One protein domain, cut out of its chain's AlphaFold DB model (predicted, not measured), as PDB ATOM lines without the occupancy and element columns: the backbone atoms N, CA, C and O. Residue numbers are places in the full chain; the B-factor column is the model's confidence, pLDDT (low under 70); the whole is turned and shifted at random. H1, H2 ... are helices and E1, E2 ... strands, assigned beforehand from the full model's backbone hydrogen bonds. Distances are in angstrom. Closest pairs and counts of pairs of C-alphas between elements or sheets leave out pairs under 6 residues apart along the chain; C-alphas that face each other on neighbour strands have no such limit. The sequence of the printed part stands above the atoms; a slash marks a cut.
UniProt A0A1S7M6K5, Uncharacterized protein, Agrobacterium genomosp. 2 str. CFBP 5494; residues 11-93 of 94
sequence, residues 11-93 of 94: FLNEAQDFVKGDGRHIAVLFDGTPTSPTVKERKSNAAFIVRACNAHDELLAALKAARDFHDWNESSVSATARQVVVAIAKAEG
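Overview. This is residues 11 to 93 of the 94 residues of an uncharacterized protein of Agrobacterium genomosp. 2 str. CFBP 5494 (UniProt A0A1S7M6K5). Two lobes in an elongated model: a small sheet with H1 along one face, two layers, and a helical hairpin, H2 and H3. The 83 printed residues include strands E1 E2 E3, a meander of antiparallel neighbours, then three helices; the class is mixed. The whole is extended, 57 by 30 by 19 A, radius of gyration of the C-alphas 18.4 A.

Along the chain. E1, residues 11 to 13, begins at C-alpha (261.615, 255.419, 444.392); E2 is 18 to 21, E3 24 to 28. H1, 39 to 54, and H2, 56 to 71, run 22.6 A each; H3, 79 to 91, ends at C-alpha (252.456, 249.991, 462.071).

Arrangement. Hairpins E1-E2 and E2-E3 have N 11 and O 20, N 19 and O 27 within hydrogen-bond range, 2.8 A. H1 is on the sheet, height over the sheet 8.8 A. H2 and H3 touch, C-alphas of Leu 63 and Val 84 closest at 6.0 A, opposite ways, tilt 36 degrees, only just steep. H1, H2 and H3 have every O i to N i+4 pair within range.

Size, cuts and confidence. No cut; residues 72 to 77, pLDDT under 70, stand free.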
ATOM      1  N   PHE A  11     260.471 255.709 445.247       96.88
ATOM      2  CA  PHE A  11     261.615 255.419 444.392       96.88
ATOM      3  C   PHE A  11     262.795 256.319 444.746       96.88
ATOM      4  O   PHE A  11     262.628 257.528 444.909       96.88
ATOM      5  N   LEU A  12     263.997 255.750 444.797       96.94
ATOM      6  CA  LEU A  12     265.237 256.516 444.866       96.94
ATOM      7  C   LEU A  12     265.630 256.984 443.460       96.94
ATOM      8  O   LEU A  12     265.729 256.178 442.538       96.94
ATOM      9  N   ASN A  13     265.867 258.282 443.295       94.38
ATOM     10  CA  ASN A  13     266.491 258.849 442.109       94.38
ATOM     11  C   ASN A  13     267.987 259.037 442.374       94.38
ATOM     12  O   ASN A  13     268.404 260.032 442.961       94.38
ATOM     13  N   GLU A  14     268.797 258.073 441.940       88.00
ATOM     14  CA  GLU A  14     270.244 258.077 442.187       88.00
ATOM     15  C   GLU A  14     271.010 259.160 441.423       88.00
ATOM     16  O   GLU A  14     272.150 259.458 441.786       88.00
ATOM     17  N   ALA A  15     270.420 259.715 440.359       88.81
ATOM     18  CA  ALA A  15     271.043 260.754 439.543       88.81
ATOM     19  C   ALA A  15     270.886 262.146 440.165       88.81
ATOM     20  O   ALA A  15     271.697 263.030 439.908       88.81
ATOM     21  N   GLN A  16     269.831 262.342 440.959       87.81
ATOM     22  CA  GLN A  16     269.470 263.638 441.531       87.81
ATOM     23  C   GLN A  16     269.405 263.619 443.067       87.81
ATOM     24  O   GLN A  16     268.977 264.600 443.664       87.81
ATOM     25  N   ASP A  17     269.821 262.515 443.695       92.38
ATOM     26  CA  ASP A  17     269.971 262.363 445.145       92.38
ATOM     27  C   ASP A  17     268.700 262.722 445.946       92.38
ATOM     28  O   ASP A  17     268.741 263.368 446.995       92.38
ATOM     29  N   PHE A  18     267.539 262.244 445.485       95.12
ATOM     30  CA  PHE A  18     266.268 262.371 446.210       95.12
ATOM     31  C   PHE A  18     265.391 261.119 446.115       95.12
ATOM     32  O   PHE A  18     265.515 260.308 445.199       95.12
ATOM     33  N   VAL A  19     264.455 260.982 447.052       96.81
ATOM     34  CA  VAL A  19     263.378 259.984 447.033       96.81
ATOM     35  C   VAL A  19     262.096 260.642 446.534       96.81
ATOM     36  O   VAL A  19     261.735 261.728 446.987       96.81
ATOM     37  N   LYS A  20     261.395 259.974 445.617       96.62
ATOM     38  CA  LYS A  20     260.102 260.401 445.067       96.62
ATOM     39  C   LYS A  20     258.992 259.405 445.378       96.62
ATOM     40  O   LYS A  20     259.251 258.212 445.478       96.62
ATOM     41  N   GLY A  21     257.758 259.881 445.409       94.69
ATOM     42  CA  GLY A  21     256.545 259.063 445.406       94.69
ATOM     43  C   GLY A  21     255.344 259.950 445.109       94.69
ATOM     44  O   GLY A  21     255.395 261.156 445.352       94.69
ATOM     45  N   ASP A  22     254.320 259.380 444.475       92.44
ATOM     46  CA  ASP A  22     253.145 260.124 443.992       92.44
ATOM     47  C   ASP A  22     253.504 261.388 443.169       92.44
ATOM     48  O   ASP A  22     252.956 262.476 443.334       92.44
ATOM     49  N   GLY A  23     254.537 261.278 442.323       90.75
ATOM     50  CA  GLY A  23     255.013 262.380 441.475       90.75
ATOM     51  C   GLY A  23     255.705 263.541 442.206       90.75
ATOM     52  O   GLY A  23     256.016 264.546 441.571       90.75
ATOM     53  N   ARG A  24     255.971 263.428 443.513       93.38
ATOM     54  CA  ARG A  24     256.546 264.497 444.352       93.38
ATOM     55  C   ARG A  24     257.861 264.067 445.000       93.38
ATOM     56  O   ARG A  24     258.129 262.874 445.133       93.38
ATOM     57  N   HIS A  25     258.675 265.035 445.429       94.62
ATOM     58  CA  HIS A  25     259.842 264.777 446.281       94.62
ATOM     59  C   HIS A  25     259.385 264.491 447.716       94.62
ATOM     60  O   HIS A  25     258.633 265.272 448.293       94.62
ATOM     61  N   ILE A  26     259.854 263.380 448.279       94.50
ATOM     62  CA  ILE A  26     259.537 262.927 449.641       94.50
ATOM     63  C   ILE A  26     260.708 263.206 450.583       94.50
ATOM     64  O   ILE A  26     260.508 263.648 451.710       94.50
ATOM     65  N   ALA A  27     261.936 262.959 450.123       94.50
ATOM     66  CA  ALA A  27     263.150 263.174 450.901       94.50
ATOM     67  C   ALA A  27     264.330 263.518 449.988       94.50
ATOM     68  O   ALA A  27     264.333 263.153 448.814       94.50
ATOM     69  N   VAL A  28     265.348 264.178 450.537       93.94
ATOM     70  CA  VAL A  28     266.611 264.492 449.850       93.94
ATOM     71  C   VAL A  28     267.776 263.820 450.569       93.94
ATOM     72  O   VAL A  28     267.768 263.699 451.795       93.94
ATOM     73  N   LEU A  29     268.782 263.375 449.820       91.75
ATOM     74  CA  LEU A  29     270.021 262.843 450.380       91.75
ATOM     75  C   LEU A  29     270.946 264.028 450.649       91.75
ATOM     76  O   LEU A  29     271.698 264.458 449.782       91.75
ATOM     77  N   PHE A  30     270.866 264.566 451.862       86.44
ATOM     78  CA  PHE A  30     271.683 265.703 452.264       86.44
ATOM     79  C   PHE A  30     273.167 265.331 452.374       86.44
ATOM     80  O   PHE A  30     273.518 264.269 452.899       86.44
ATOM     81  N   ASP A  31     274.032 266.230 451.918       84.00
ATOM     82  CA  ASP A  31     275.466 266.205 452.164       84.00
ATOM     83  C   ASP A  31     275.936 267.538 452.757       84.00
ATOM     84  O   ASP A  31     275.223 268.537 452.714       84.00
ATOM     85  N   GLY A  32     277.113 267.540 453.389       74.38
ATOM     86  CA  GLY A  32     277.734 268.790 453.837       74.38
ATOM     87  C   GLY A  32     278.111 268.873 455.312       74.38
ATOM     88  O   GLY A  32     278.474 269.955 455.766       74.38
ATOM     89  N   THR A  33     278.087 267.771 456.072       81.81
ATOM     90  CA  THR A  33     278.691 267.748 457.417       81.81
ATOM     91  C   THR A  33     279.916 266.831 457.471       81.81
ATOM     92  O   THR A  33     279.934 265.802 456.794       81.81
ATOM     93  N   PRO A  34     280.923 267.128 458.318       82.44
ATOM     94  CA  PRO A  34     282.062 266.230 458.548       82.44
ATOM     95  C   PRO A  34     281.664 264.835 459.055       82.44
ATOM     96  O   PRO A  34     282.438 263.892 458.955       82.44
ATOM     97  N   THR A  35     280.458 264.711 459.612       88.44
ATOM     98  CA  THR A  35     279.875 263.470 460.137       88.44
ATOM     99  C   THR A  35     278.876 262.821 459.176       88.44
ATOM    100  O   THR A  35     278.235 261.835 459.535       88.44
ATOM    101  N   SER A  36     278.698 263.375 457.973       87.94
ATOM    102  CA  SER A  36     277.782 262.821 456.979       87.94
ATOM    103  C   SER A  36     278.296 261.465 456.491       87.94
ATOM    104  O   SER A  36     279.494 261.338 456.225       87.94
ATOM    105  N   PRO A  37     277.416 260.466 456.292       89.69
ATOM    106  CA  PRO A  37     277.811 259.227 455.636       89.69
ATOM    107  C   PRO A  37     278.399 259.521 454.254       89.69
ATOM    108  O   PRO A  37     278.020 260.501 453.600       89.69
ATOM    109  N   THR A  38     279.289 258.657 453.779       91.62
ATOM    110  CA  THR A  38     279.825 258.730 452.415       91.62
ATOM    111  C   THR A  38     278.696 258.702 451.382       91.62
ATOM    112  O   THR A  38     277.599 258.209 451.650       91.62
ATOM    113  N   VAL A  39     278.955 259.179 450.160       90.25
ATOM    114  CA  VAL A  39     277.968 259.146 449.060       90.25
ATOM    115  C   VAL A  39     277.365 257.744 448.897       90.25
ATOM    116  O   VAL A  39     276.149 257.588 448.783       90.25
ATOM    117  N   LYS A  40     278.211 256.709 448.951       91.38
ATOM    118  CA  LYS A  40     277.792 255.307 448.841       91.38
ATOM    119  C   LYS A  40     276.882 254.884 449.996       91.38
ATOM    120  O   LYS A  40     275.858 254.242 449.758       91.38
ATOM    121  N   GLU A  41     277.233 255.235 451.231       93.00
ATOM    122  CA  GLU A  41     276.415 254.923 452.409       93.00
ATOM    123  C   GLU A  41     275.075 255.653 452.365       93.00
ATOM    124  O   GLU A  41     274.048 255.033 452.618       93.00
ATOM    125  N   ARG A  42     275.041 256.930 451.962       93.00
ATOM    126  CA  ARG A  42     273.782 257.683 451.830       93.00
ATOM    127  C   ARG A  42     272.833 257.039 450.827       93.00
ATOM    128  O   ARG A  42     271.669 256.826 451.157       93.00
ATOM    129  N   LYS A  43     273.326 256.673 449.639       93.12
ATOM    130  CA  LYS A  43     272.516 255.973 448.626       93.12
ATOM    131  C   LYS A  43     272.027 254.616 449.132       93.12
ATOM    132  O   LYS A  43     270.853 254.293 448.977       93.12
ATOM    133  N   SER A  44     272.893 253.866 449.815       94.19
ATOM    134  CA  SER A  44     272.532 252.569 450.409       94.19
ATOM    135  C   SER A  44     271.456 252.713 451.491       94.19
ATOM    136  O   SER A  44     270.484 251.959 451.501       94.19
ATOM    137  N   ASN A  45     271.582 253.717 452.361       94.69
ATOM    138  CA  ASN A  45     270.602 254.023 453.402       94.69
ATOM    139  C   ASN A  45     269.267 254.465 452.797       94.69
ATOM    140  O   ASN A  45     268.214 254.004 453.232       94.69
ATOM    141  N   ALA A  46     269.291 255.306 451.761       95.88
ATOM    142  CA  ALA A  46     268.079 255.731 451.070       95.88
ATOM    143  C   ALA A  46     267.364 254.552 450.393       95.88
ATOM    144  O   ALA A  46     266.153 254.402 450.546       95.88
ATOM    145  N   ALA A  47     268.105 253.670 449.715       96.06
ATOM    146  CA  ALA A  47     267.549 252.454 449.124       96.06
ATOM    147  C   ALA A  47     266.948 251.520 450.190       96.06
ATOM    148  O   ALA A  47     265.868 250.960 449.992       96.06
ATOM    149  N   PHE A  48     267.612 251.386 451.345       96.69
ATOM    150  CA  PHE A  48     267.098 250.627 452.484       96.69
ATOM    151  C   PHE A  48     265.771 251.198 453.003       96.69
ATOM    152  O   PHE A  48     264.816 250.440 453.170       96.69
ATOM    153  N   ILE A  49     265.694 252.518 453.208       95.81
ATOM    154  CA  ILE A  49     264.480 253.210 453.666       95.81
ATOM    155  C   ILE A  49     263.342 253.033 452.654       95.81
ATOM    156  O   ILE A  49     262.251 252.633 453.044       95.81
ATOM    157  N   VAL A  50     263.597 253.256 451.358       96.38
ATOM    158  CA  VAL A  50     262.588 253.079 450.297       96.38
ATOM    159  C   VAL A  50     262.021 251.661 450.308       96.38
ATOM    160  O   VAL A  50     260.805 251.487 450.290       96.38
ATOM    161  N   ARG A  51     262.883 250.640 450.394       96.88
ATOM    162  CA  ARG A  51     262.441 249.242 450.471       96.88
ATOM    163  C   ARG A  51     261.594 248.979 451.718       96.88
ATOM    164  O   ARG A  51     260.576 248.305 451.615       96.88
ATOM    165  N   ALA A  52     262.006 249.497 452.875       94.00
ATOM    166  CA  ALA A  52     261.272 249.318 454.125       94.00
ATOM    167  C   ALA A  52     259.881 249.973 454.076       94.00
ATOM    168  O   ALA A  52     258.902 249.344 454.465       94.00
ATOM    169  N   CYS A  53     259.785 251.200 453.557       94.38
ATOM    170  CA  CYS A  53     258.515 251.908 453.414       94.38
ATOM    171  C   CYS A  53     257.590 251.228 452.397       94.38
ATOM    172  O   CYS A  53     256.413 251.048 452.685       94.38
ATOM    173  N   ASN A  54     258.114 250.778 451.254       94.56
ATOM    174  CA  ASN A  54     257.311 250.083 450.242       94.56
ATOM    175  C   ASN A  54     256.776 248.727 450.724       94.56
ATOM    176  O   ASN A  54     255.699 248.323 450.303       94.56
ATOM    177  N   ALA A  55     257.492 248.038 451.616       92.94
ATOM    178  CA  ALA A  55     257.049 246.766 452.187       92.94
ATOM    179  C   ALA A  55     256.019 246.920 453.324       92.94
ATOM    180  O   ALA A  55     255.539 245.915 453.849       92.94
ATOM    181  N   HIS A  56     255.702 248.150 453.748       90.31
ATOM    182  CA  HIS A  56     254.879 248.397 454.931       90.31
ATOM    183  C   HIS A  56     253.472 247.797 454.810       90.31
ATOM    184  O   HIS A  56     253.061 247.038 455.686       90.31
ATOM    185  N   ASP A  57     252.761 248.101 453.722       85.62
ATOM    186  CA  ASP A  57     251.371 247.672 453.533       85.62
ATOM    187  C   ASP A  57     251.265 246.148 453.400       85.62
ATOM    188  O   ASP A  57     250.386 245.527 454.000       85.62
ATOM    189  N   GLU A  58     252.205 245.530 452.679       87.75
ATOM    190  CA  GLU A  58     252.290 244.075 452.532       87.75
ATOM    191  C   GLU A  58     252.564 243.387 453.876       87.75
ATOM    192  O   GLU A  58     251.892 242.413 454.227       87.75
ATOM    193  N   LEU A  59     253.506 243.913 454.667       90.69
ATOM    194  CA  LEU A  59     253.816 243.375 455.991       90.69
ATOM    195  C   LEU A  59     252.634 243.542 456.951       90.69
ATOM    196  O   LEU A  59     252.306 242.616 457.693       90.69
ATOM    197  N   LEU A  60     251.976 244.702 456.934       88.75
ATOM    198  CA  LEU A  60     250.797 244.965 457.752       88.75
ATOM    199  C   LEU A  60     249.647 244.019 457.387       88.75
ATOM    200  O   LEU A  60     249.003 243.467 458.282       88.75
ATOM    201  N   ALA A  61     249.408 243.792 456.094       86.44
ATOM    202  CA  ALA A  61     248.412 242.839 455.618       86.44
ATOM    203  C   ALA A  61     248.737 241.403 456.064       86.44
ATOM    204  O   ALA A  61     247.863 240.715 456.594       86.44
ATOM    205  N   ALA A  62     249.995 240.973 455.930       87.12
ATOM    206  CA  ALA A  62     250.440 239.651 456.363       87.12
ATOM    207  C   ALA A  62     250.273 239.446 457.878       87.12
ATOM    208  O   ALA A  62     249.794 238.402 458.318       87.12
ATOM    209  N   LEU A  63     250.613 240.455 458.685       89.31
ATOM    210  CA  LEU A  63     250.429 240.410 460.136       89.31
ATOM    211  C   LEU A  63     248.947 240.327 460.521       89.31
ATOM    212  O   LEU A  63     248.592 239.546 461.403       89.31
ATOM    213  N   LYS A  64     248.073 241.087 459.851       86.88
ATOM    214  CA  LYS A  64     246.619 241.019 460.074       86.88
ATOM    215  C   LYS A  64     246.073 239.628 459.755       86.88
ATOM    216  O   LYS A  64     245.392 239.050 460.595       86.88
ATOM    217  N   ALA A  65     246.462 239.052 458.618       84.94
ATOM    218  CA  ALA A  65     246.079 237.689 458.256       84.94
ATOM    219  C   ALA A  65     246.577 236.650 459.279       84.94
ATOM    220  O   ALA A  65     245.841 235.734 459.642       84.94
ATOM    221  N   ALA A  66     247.804 236.807 459.788       85.31
ATOM    222  CA  ALA A  66     248.357 235.919 460.810       85.31
ATOM    223  C   ALA A  66     247.597 236.001 462.145       85.31
ATOM    224  O   ALA A  66     247.373 234.970 462.780       85.31
ATOM    225  N   ARG A  67     247.182 237.206 462.566       84.12
ATOM    226  CA  ARG A  67     246.317 237.394 463.740       84.12
ATOM    227  C   ARG A  67     244.981 236.681 463.543       84.12
ATOM    228  O   ARG A  67     244.606 235.873 464.382       84.12
ATOM    229  N   ASP A  68     244.314 236.939 462.421       81.62
ATOM    230  CA  ASP A  68     242.976 236.407 462.154       81.62
ATOM    231  C   ASP A  68     242.989 234.865 462.070       81.62
ATOM    232  O   ASP A  68     242.071 234.204 462.551       81.62
ATOM    233  N   PHE A  69     244.066 234.271 461.540       79.25
ATOM    234  CA  PHE A  69     244.279 232.819 461.567       79.25
ATOM    235  C   PHE A  69     244.479 232.270 462.989       79.25
ATOM    236  O   PHE A  69     243.972 231.197 463.315       79.25
ATOM    237  N   HIS A  70     245.223 232.983 463.841       73.12
ATOM    238  CA  HIS A  70     245.489 232.550 465.214       73.12
ATOM    239  C   HIS A  70     244.237 232.637 466.101       73.12
ATOM    240  O   HIS A  70     244.015 231.748 466.923       73.12
ATOM    241  N   ASP A  71     243.415 233.673 465.932       70.81
ATOM    242  CA  ASP A  71     242.163 233.848 466.682       70.81
ATOM    243  C   ASP A  71     241.135 232.750 466.346       70.81
ATOM    244  O   ASP A  71     240.298 232.402 467.175       70.81
ATOM    245  N   TRP A  72     241.235 232.128 465.166       58.72
ATOM    246  CA  TRP A  72     240.383 231.002 464.771       58.72
ATOM    247  C   TRP A  72     240.721 229.682 465.494       58.72
ATOM    248  O   TRP A  72     239.933 228.741 465.450       58.72
ATOM    249  N   ASN A  73     241.881 229.591 466.158       62.84
ATOM    250  CA  ASN A  73     242.459 228.328 466.633       62.84
ATOM    251  C   ASN A  73     242.577 228.238 468.173       62.84
ATOM    252  O   ASN A  73     243.545 227.691 468.706       62.84
ATOM    253  N   GLU A  74     241.620 228.818 468.904       59.34
ATOM    254  CA  GLU A  74     241.693 229.013 470.359       59.34
ATOM    255  C   GLU A  74     241.968 227.738 471.183       59.34
ATOM    256  O   GLU A  74     241.154 226.824 471.291       59.34
ATOM    257  N   SER A  75     243.107 227.758 471.883       54.34
ATOM    258  CA  SER A  75     243.210 227.350 473.302       54.34
ATOM    259  C   SER A  75     244.457 227.904 474.023       54.34
ATOM    260  O   SER A  75     244.621 227.704 475.224       54.34
ATOM    261  N   SER A  76     245.330 228.663 473.351       58.00
ATOM    262  CA  SER A  76     246.432 229.390 473.996       58.00
ATOM    263  C   SER A  76     246.876 230.558 473.118       58.00
ATOM    264  O   SER A  76     247.316 230.351 471.989       58.00
ATOM    265  N   VAL A  77     246.776 231.796 473.615       62.84
ATOM    266  CA  VAL A  77     247.368 232.957 472.934       62.84
ATOM    267  C   VAL A  77     248.884 232.836 473.045       62.84
ATOM    268  O   VAL A  77     249.472 233.187 474.074       62.84
ATOM    269  N   SER A  78     249.517 232.314 471.993       71.81
ATOM    270  CA  SER A  78     250.971 232.203 471.920       71.81
ATOM    271  C   SER A  78     251.626 233.583 472.074       71.81
ATOM    272  O   SER A  78     251.058 234.618 471.709       71.81
ATOM    273  N   ALA A  79     252.850 233.628 472.609       70.88
ATOM    274  CA  ALA A  79     253.621 234.873 472.703       70.88
ATOM    275  C   ALA A  79     253.753 235.578 471.334       70.88
ATOM    276  O   ALA A  79     253.754 236.808 471.268       70.88
ATOM    277  N   THR A  80     253.776 234.801 470.248       74.69
ATOM    278  CA  THR A  80     253.792 235.271 468.860       74.69
ATOM    279  C   THR A  80     252.532 236.052 468.489       74.69
ATOM    280  O   THR A  80     252.647 237.128 467.910       74.69
ATOM    281  N   ALA A  81     251.337 235.595 468.877       78.44
ATOM    282  CA  ALA A  81     250.094 236.326 468.606       78.44
ATOM    283  C   ALA A  81     250.086 237.713 469.267       78.44
ATOM    284  O   ALA A  81     249.723 238.710 468.643       78.44
ATOM    285  N   ARG A  82     250.592 237.813 470.506       78.81
ATOM    286  CA  ARG A  82     250.744 239.109 471.194       78.81
ATOM    287  C   ARG A  82     251.724 240.028 470.466       78.81
ATOM    288  O   ARG A  82     251.452 241.216 470.322       78.81
ATOM    289  N   GLN A  83     252.849 239.490 469.991       81.81
ATOM    290  CA  GLN A  83     253.833 240.258 469.220       81.81
ATOM    291  C   GLN A  83     253.250 240.779 467.901       81.81
ATOM    292  O   GLN A  83     253.507 241.929 467.549       81.81
ATOM    293  N   VAL A  84     252.427 239.981 467.216       85.12
ATOM    294  CA  VAL A  84     251.724 240.387 465.990       85.12
ATOM    295  C   VAL A  84     250.770 241.550 466.263       85.12
ATOM    296  O   VAL A  84     250.835 242.558 465.564       85.12
ATOM    297  N   VAL A  85     249.944 241.472 467.311       82.06
ATOM    298  CA  VAL A  85     249.020 242.563 467.684       82.06
ATOM    299  C   VAL A  85     249.777 243.863 467.972       82.06
ATOM    300  O   VAL A  85     249.400 244.924 467.475       82.06
ATOM    301  N   VAL A  86     250.881 243.785 468.722       83.75
ATOM    302  CA  VAL A  86     251.728 244.953 469.017       83.75
ATOM    303  C   VAL A  86     252.376 245.515 467.748       83.75
ATOM    304  O   VAL A  86     252.451 246.733 467.591       83.75
ATOM    305  N   ALA A  87     252.846 244.659 466.837       84.81
ATOM    306  CA  ALA A  87     253.442 245.088 465.575       84.81
ATOM    307  C   ALA A  87     252.422 245.792 464.666       84.81
ATOM    308  O   ALA A  87     252.743 246.838 464.105       84.81
ATOM    309  N   ILE A  88     251.189 245.278 464.581       84.88
ATOM    310  CA  ILE A  88     250.083 245.911 463.846       84.88
ATOM    311  C   ILE A  88     249.774 247.290 464.431       84.88
ATOM    312  O   ILE A  88     249.712 248.256 463.679       84.88
ATOM    313  N   ALA A  89     249.624 247.403 465.755       82.38
ATOM    314  CA  ALA A  89     249.324 248.683 466.400       82.38
ATOM    315  C   ALA A  89     250.401 249.737 466.092       82.38
ATOM    316  O   ALA A  89     250.081 250.828 465.624       82.38
ATOM    317  N   LYS A  90     251.680 249.360 466.229       83.06
ATOM    318  CA  LYS A  90     252.812 250.232 465.883       83.06
ATOM    319  C   LYS A  90     252.802 250.646 464.414       83.06
ATOM    320  O   LYS A  90     253.049 251.811 464.119       83.06
ATOM    321  N   ALA A  91     252.529 249.713 463.503       83.56
ATOM    322  CA  ALA A  91     252.456 249.991 462.071       83.56
ATOM    323  C   ALA A  91     251.297 250.942 461.721       83.56
ATOM    324  O   ALA A  91     251.466 251.830 460.896       83.56
ATOM    325  N   GLU A  92     250.158 250.826 462.407       83.88
ATOM    326  CA  GLU A  92     249.004 251.725 462.261       83.88
ATOM    327  C   GLU A  92     249.171 253.075 462.990       83.88
ATOM    328  O   GLU A  92     248.271 253.917 462.939       83.88
ATOM    329  N   GLY A  93     250.296 253.289 463.682       80.62
ATOM    330  CA  GLY A  93     250.562 254.506 464.453       80.62
ATOM    331  C   GLY A  93     249.701 254.648 465.714       80.62
ATOM    332  O   GLY A  93     249.345 255.771 466.078       80.62
TER     333      GLY A  93